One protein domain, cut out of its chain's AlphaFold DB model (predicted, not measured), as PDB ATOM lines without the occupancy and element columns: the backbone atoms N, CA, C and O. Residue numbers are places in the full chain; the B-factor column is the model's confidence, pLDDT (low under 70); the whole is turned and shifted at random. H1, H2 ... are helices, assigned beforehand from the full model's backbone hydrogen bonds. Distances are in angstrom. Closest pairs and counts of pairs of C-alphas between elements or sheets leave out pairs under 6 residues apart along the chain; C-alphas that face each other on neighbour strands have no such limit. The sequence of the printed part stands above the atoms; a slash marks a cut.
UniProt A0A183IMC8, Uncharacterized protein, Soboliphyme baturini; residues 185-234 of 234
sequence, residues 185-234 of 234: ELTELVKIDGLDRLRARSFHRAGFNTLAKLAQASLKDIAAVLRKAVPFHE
ATOM      1  N   GLU A 185      22.436  -6.888  15.870       93.69
ATOM      2  CA  GLU A 185      21.654  -6.945  14.628       93.69
ATOM      3  C   GLU A 185      22.496  -6.961  13.340       93.69
ATOM      4  O   GLU A 185      21.986  -7.311  12.280       93.69
ATOM      5  N   LEU A 186      23.784  -6.609  13.414       94.19
ATOM      6  CA  LEU A 186      24.691  -6.643  12.266       94.19
ATOM      7  C   LEU A 186      25.567  -7.896  12.218       94.19
ATOM      8  O   LEU A 186      26.254  -8.097  11.218       94.19
ATOM      9  N   THR A 187      25.556  -8.734  13.259       91.19
ATOM     10  CA  THR A 187      26.487  -9.866  13.404       91.19
ATOM     11  C   THR A 187      26.412 -10.853  12.238       91.19
ATOM     12  O   THR A 187      27.438 -11.392  11.841       91.19
ATOM     13  N   GLU A 188      25.238 -11.066  11.637       90.81
ATOM     14  CA  GLU A 188      25.118 -11.904  10.435       90.81
ATOM     15  C   GLU A 188      25.767 -11.270   9.200       90.81
ATOM     16  O   GLU A 188      26.431 -11.955   8.430       90.81
ATOM     17  N   LEU A 189      25.580  -9.964   9.006       92.19
ATOM     18  CA  LEU A 189      26.021  -9.268   7.799       92.19
ATOM     19  C   LEU A 189      27.539  -9.101   7.757       92.19
ATOM     20  O   LEU A 189      28.137  -9.260   6.700       92.19
ATOM     21  N   VAL A 190      28.170  -8.819   8.899       91.81
ATOM     22  CA  VAL A 190      29.632  -8.638   8.977       91.81
ATOM     23  C   VAL A 190      30.419  -9.938   8.776       91.81
ATOM     24  O   VAL A 190      31.627  -9.888   8.585       91.81
ATOM     25  N   LYS A 191      29.752 -11.103   8.777       87.88
ATOM     26  CA  LYS A 191      30.367 -12.393   8.412       87.88
ATOM     27  C   LYS A 191      30.569 -12.557   6.909       87.88
ATOM     28  O   LYS A 191      31.235 -13.498   6.494       87.88
ATOM     29  N   ILE A 192      29.960 -11.697   6.095       90.62
ATOM     30  CA  ILE A 192      30.146 -11.727   4.648       90.62
ATOM     31  C   ILE A 192      31.471 -11.048   4.320       90.62
ATOM     32  O   ILE A 192      31.674  -9.874   4.636       90.62
ATOM     33  N   ASP A 193      32.338 -11.769   3.616       88.50
ATOM     34  CA  ASP A 193      33.618 -11.241   3.160       88.50
ATOM     35  C   ASP A 193      33.444  -9.925   2.387       88.50
ATOM     36  O   ASP A 193      32.648  -9.805   1.454       88.50
ATOM     37  N   GLY A 194      34.207  -8.910   2.794       85.31
ATOM     38  CA  GLY A 194      34.162  -7.572   2.201       85.31
ATOM     39  C   GLY A 194      33.072  -6.642   2.753       85.31
ATOM     40  O   GLY A 194      33.053  -5.463   2.374       85.31
ATOM     41  N   LEU A 195      32.203  -7.103   3.663       89.31
ATOM     42  CA  LEU A 195      31.294  -6.230   4.409       89.31
ATOM     43  C   LEU A 195      31.916  -5.779   5.730       89.31
ATOM     44  O   LEU A 195      31.898  -6.480   6.736       89.31
ATOM     45  N   ASP A 196      32.414  -4.547   5.733       89.00
ATOM     46  CA  ASP A 196      32.750  -3.847   6.967       89.00
ATOM     47  C   ASP A 196      31.490  -3.370   7.718       89.00
ATOM     48  O   ASP A 196      30.356  -3.431   7.227       89.00
ATOM     49  N   ARG A 197      31.702  -2.838   8.925       90.69
ATOM     50  CA  ARG A 197      30.664  -2.253   9.785       90.69
ATOM     51  C   ARG A 197      29.778  -1.224   9.069       90.69
ATOM     52  O   ARG A 197      28.560  -1.248   9.243       90.69
ATOM     53  N   LEU A 198      30.356  -0.320   8.274       91.19
ATOM     54  CA  LEU A 198      29.616   0.766   7.613       91.19
ATOM     55  C   LEU A 198      28.710   0.225   6.502       91.19
ATOM     56  O   LEU A 198      27.545   0.627   6.377       91.19
ATOM     57  N   ARG A 199      29.218  -0.726   5.718       92.62
ATOM     58  CA  ARG A 199      28.457  -1.411   4.671       92.62
ATOM     59  C   ARG A 199      27.359  -2.274   5.276       92.62
ATOM     60  O   ARG A 199      26.213  -2.145   4.854       92.62
ATOM     61  N   ALA A 200      27.661  -3.071   6.301       94.00
ATOM     62  CA  ALA A 200      26.670  -3.878   7.015       94.00
ATOM     63  C   ALA A 200      25.528  -3.010   7.571       94.00
ATOM     64  O   ALA A 200      24.350  -3.307   7.359       94.00
ATOM     65  N   ARG A 201      25.858  -1.867   8.185       94.69
ATOM     66  CA  ARG A 201      24.867  -0.894   8.664       94.69
ATOM     67  C   ARG A 201      24.010  -0.326   7.529       94.69
ATOM     68  O   ARG A 201      22.802  -0.150   7.704       94.69
ATOM     69  N   SER A 202      24.604  -0.068   6.367       94.25
ATOM     70  CA  SER A 202      23.889   0.414   5.178       94.25
ATOM     71  C   SER A 202      22.912  -0.632   4.631       94.25
ATOM     72  O   SER A 202      21.762  -0.296   4.347       94.25
ATOM     73  N   PHE A 203      23.317  -1.904   4.564       94.88
ATOM     74  CA  PHE A 203      22.434  -3.016   4.192       94.88
ATOM     75  C   PHE A 203      21.281  -3.195   5.174       94.88
ATOM     76  O   PHE A 203      20.124  -3.267   4.755       94.88
ATOM     77  N   HIS A 204      21.570  -3.169   6.476       94.81
ATOM     78  CA  HIS A 204      20.544  -3.285   7.505       94.81
ATOM     79  C   HIS A 204      19.500  -2.162   7.400       94.81
ATOM     80  O   HIS A 204      18.298  -2.425   7.435       94.81
ATOM     81  N   ARG A 205      19.933  -0.906   7.201       94.06
ATOM     82  CA  ARG A 205      19.035   0.251   6.994       94.06
ATOM     83  C   ARG A 205      18.211   0.155   5.709       94.06
ATOM     84  O   ARG A 205      17.103   0.674   5.668       94.06
ATOM     85  N   ALA A 206      18.730  -0.515   4.684       93.94
ATOM     86  CA  ALA A 206      18.010  -0.789   3.443       93.94
ATOM     87  C   ALA A 206      17.031  -1.978   3.547       93.94
ATOM     88  O   ALA A 206      16.393  -2.327   2.559       93.94
ATOM     89  N   GLY A 207      16.892  -2.600   4.725       93.31
ATOM     90  CA  GLY A 207      15.979  -3.723   4.966       93.31
ATOM     91  C   GLY A 207      16.589  -5.107   4.715       93.31
ATOM     92  O   GLY A 207      15.938  -6.118   5.003       93.31
ATOM     93  N   PHE A 208      17.843  -5.171   4.258       93.81
ATOM     94  CA  PHE A 208      18.616  -6.406   4.096       93.81
ATOM     95  C   PHE A 208      19.279  -6.779   5.424       93.81
ATOM     96  O   PHE A 208      20.485  -6.652   5.598       93.81
ATOM     97  N   ASN A 209      18.459  -7.182   6.392       90.62
ATOM     98  CA  ASN A 209      18.879  -7.427   7.774       90.62
ATOM     99  C   ASN A 209      19.251  -8.887   8.090       90.62
ATOM    100  O   ASN A 209      19.581  -9.187   9.228       90.62
ATOM    101  N   THR A 210      19.176  -9.787   7.111       89.94
ATOM    102  CA  THR A 210      19.542 -11.206   7.258       89.94
ATOM    103  C   THR A 210      20.250 -11.685   6.000       89.94
ATOM    104  O   THR A 210      20.024 -11.135   4.912       89.94
ATOM    105  N   LEU A 211      21.043 -12.752   6.121       91.12
ATOM    106  CA  LEU A 211      21.693 -13.387   4.968       91.12
ATOM    107  C   LEU A 211      20.677 -13.830   3.906       91.12
ATOM    108  O   LEU A 211      20.908 -13.647   2.714       91.12
ATOM    109  N   ALA A 212      19.521 -14.346   4.333       92.69
ATOM    110  CA  ALA A 212      18.464 -14.796   3.431       92.69
ATOM    111  C   ALA A 212      17.893 -13.651   2.580       92.69
ATOM    112  O   ALA A 212      17.749 -13.796   1.366       92.69
ATOM    113  N   LYS A 213      17.608 -12.491   3.191       93.25
ATOM    114  CA  LYS A 213      17.118 -11.321   2.446       93.25
ATOM    115  C   LYS A 213      18.161 -10.776   1.485       93.25
ATOM    116  O   LYS A 213      17.808 -10.371   0.385       93.25
ATOM    117  N   LEU A 214      19.428 -10.757   1.895       91.94
ATOM    118  CA  LEU A 214      20.503 -10.299   1.024       91.94
ATOM    119  C   LEU A 214      20.707 -11.253  -0.163       91.94
ATOM    120  O   LEU A 214      20.871 -10.787  -1.284       91.94
ATOM    121  N   ALA A 215      20.620 -12.567   0.056       93.12
ATOM    122  CA  ALA A 215      20.724 -13.575  -1.000       93.12
ATOM    123  C   ALA A 215      19.578 -13.506  -2.027       93.12
ATOM    124  O   ALA A 215      19.762 -13.879  -3.182       93.12
ATOM    125  N   GLN A 216      18.400 -13.027  -1.617       95.19
ATOM    126  CA  GLN A 216      17.240 -12.822  -2.494       95.19
ATOM    127  C   GLN A 216      17.235 -11.450  -3.187       95.19
ATOM    128  O   GLN A 216      16.403 -11.209  -4.064       95.19
ATOM    129  N   ALA A 217      18.124 -10.534  -2.793       94.88
ATOM    130  CA  ALA A 217      18.183  -9.190  -3.346       94.88
ATOM    131  C   ALA A 217      18.713  -9.198  -4.786       94.88
ATOM    132  O   ALA A 217      19.596  -9.978  -5.145       94.88
ATOM    133  N   SER A 218      18.219  -8.281  -5.621       96.25
ATOM    134  CA  SER A 218      18.766  -8.132  -6.967       96.25
ATOM    135  C   SER A 218      20.157  -7.489  -6.922       96.25
ATOM    136  O   SER A 218      20.445  -6.643  -6.072       96.25
ATOM    137  N   LEU A 219      21.015  -7.813  -7.897       94.81
ATOM    138  CA  LEU A 219      22.331  -7.169  -8.036       94.81
ATOM    139  C   LEU A 219      22.227  -5.638  -8.120       94.81
ATOM    140  O   LEU A 219      23.113  -4.925  -7.649       94.81
ATOM    141  N   LYS A 220      21.133  -5.126  -8.697       96.12
ATOM    142  CA  LYS A 220      20.868  -3.689  -8.804       96.12
ATOM    143  C   LYS A 220      20.643  -3.057  -7.430       96.12
ATOM    144  O   LYS A 220      21.177  -1.977  -7.178       96.12
ATOM    145  N   ASP A 221      19.910  -3.732  -6.547       95.31
ATOM    146  CA  ASP A 221      19.634  -3.245  -5.192       95.31
ATOM    147  C   ASP A 221      20.897  -3.280  -4.331       95.31
ATOM    148  O   ASP A 221      21.232  -2.289  -3.682       95.31
ATOM    149  N   ILE A 222      21.660  -4.375  -4.405       94.12
ATOM    150  CA  ILE A 222      22.947  -4.516  -3.708       94.12
ATOM    151  C   ILE A 222      23.911  -3.402  -4.139       94.12
ATOM    152  O   ILE A 222      24.471  -2.696  -3.297       94.12
ATOM    153  N   ALA A 223      24.070  -3.186  -5.450       93.88
ATOM    154  CA  ALA A 223      24.931  -2.132  -5.979       93.88
ATOM    155  C   ALA A 223      24.467  -0.729  -5.551       93.88
ATOM    156  O   ALA A 223      25.298   0.135  -5.266       93.88
ATOM    157  N   ALA A 224      23.155  -0.491  -5.486       94.19
ATOM    158  CA  ALA A 224      22.602   0.782  -5.036       94.19
ATOM    159  C   ALA A 224      22.921   1.065  -3.559       94.19
ATOM    160  O   ALA A 224      23.255   2.203  -3.224       94.19
ATOM    161  N   VAL A 225      22.858   0.051  -2.688       94.12
ATOM    162  CA  VAL A 225      23.243   0.186  -1.274       94.12
ATOM    163  C   VAL A 225      24.741   0.449  -1.141       94.12
ATOM    164  O   VAL A 225      25.130   1.403  -0.470       94.12
ATOM    165  N   LEU A 226      25.585  -0.333  -1.823       91.69
ATOM    166  CA  LEU A 226      27.042  -0.184  -1.743       91.69
ATOM    167  C   LEU A 226      27.522   1.194  -2.205       91.69
ATOM    168  O   LEU A 226      28.372   1.785  -1.547       91.69
ATOM    169  N   ARG A 227      26.949   1.743  -3.284       90.31
ATOM    170  CA  ARG A 227      27.291   3.096  -3.762       90.31
ATOM    171  C   ARG A 227      27.001   4.183  -2.729       90.31
ATOM    172  O   ARG A 227      27.739   5.155  -2.668       90.31
ATOM    173  N   LYS A 228      25.947   4.022  -1.926       87.19
ATOM    174  CA  LYS A 228      25.586   4.968  -0.856       87.19
ATOM    175  C   LYS A 228      26.441   4.804   0.401       87.19
ATOM    176  O   LYS A 228      26.514   5.732   1.196       87.19
ATOM    177  N   ALA A 229      27.035   3.629   0.598       84.50
ATOM    178  CA  ALA A 229      27.817   3.300   1.786       84.50
ATOM    179  C   ALA A 229      29.261   3.828   1.734       84.50
ATOM    180  O   ALA A 229      29.953   3.785   2.749       84.50
ATOM    181  N   VAL A 230      29.736   4.292   0.572       78.00
ATOM    182  CA  VAL A 230      31.075   4.877   0.438       78.00
ATOM    183  C   VAL A 230      31.073   6.253   1.113       78.00
ATOM    184  O   VAL A 230      30.274   7.103   0.716       78.00
ATOM    185  N   PRO A 231      31.938   6.500   2.114       67.06
ATOM    186  CA  PRO A 231      32.095   7.834   2.674       67.06
ATOM    187  C   PRO A 231      32.544   8.785   1.561       67.06
ATOM    188  O   PRO A 231      33.583   8.556   0.941       67.06
ATOM    189  N   PHE A 232      31.771   9.835   1.288       59.84
ATOM    190  CA  PHE A 232      32.290  10.966   0.526       59.84
ATOM    191  C   PHE A 232      33.331  11.664   1.407       59.84
ATOM    192  O   PHE A 232      33.015  12.088   2.519       59.84
ATOM    193  N   HIS A 233      34.574  11.740   0.938       47.66
ATOM    194  CA  HIS A 233      35.507  12.746   1.430       47.66
ATOM    195  C   HIS A 233      35.181  14.039   0.684       47.66
ATOM    196  O   HIS A 233      35.477  14.142  -0.506       47.66
ATOM    197  N   GLU A 234      34.492  14.959   1.361       35.12
ATOM    198  CA  GLU A 234      34.538  16.385   1.013       35.12
ATOM    199  C   GLU A 234      35.847  16.998   1.518       35.12
ATOM    200  O   GLU A 234      36.295  16.601   2.624       35.12
TER     201      GLU A 234
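What this domain is: This is residues 185 to 234 of the 234 residues of an uncharacterized protein of Soboliphyme baturini (UniProt A0A183IMC8). Look for three helices whose centres make a triangle: H1 and the longest, H3, pack on each other at a steep angle, and short H2 sits off to one side, in the turn of chain that leads from H1 round to H3. A winding stretch without a named element, residues 185 to 196, comes before H1, and a tail, residues 231 to 234, sticks out beyond H3. The printed part has 50 residues with three named helices, in the order H1, H2, H3, and no named strand; the class is all helix, with 25 of the 50 residues in the helices. It is compact, with a radius of gyration of the C-alphas of 10.4 A, yet elongated in outline, spanning 35 by 23 by 18 A.

Where its parts are: Start at C-alpha 185, at (21.654, -6.945, 14.628), and go through residues 185 to 196 to H1, residues 197 to 205. Find C-alpha 197 at (30.664, -2.253, 9.785); from there H1 runs 12.2 A to C-alpha 205. Next comes H2, residues 211 to 215. Then H3, residues 219 to 229, runs 15.4 A and ends at C-alpha 229, at (27.817, 3.300, 1.786).

How they stand to each other: Look first at H1 and H3, which touch: their closest C-alphas, those of Arg 199 and Ala 229, are 5.6 A apart. They run opposite ways at a steep tilt of 57 degrees. H2 and H3 are close but not clearly touching, with the closest C-alphas, those of Leu 214 and Ile 222, 7.9 A apart. H1 and H2 are only just apart, at 8.2 A. In H1, H2 and H3 every O i to N i+4 pair is within hydrogen-bond range.

The domain as a whole: The two C-alphas farthest apart are those of Ala 212 and Glu 234, at 35.2 A. The printed part has no cut, and the links H1 to H2 and H2 to H3 are tight. Glu 234 is the chain's last residue. The mean pLDDT of the printed part is 88.8; look for low confidence, under 70, at residues 231 to 234.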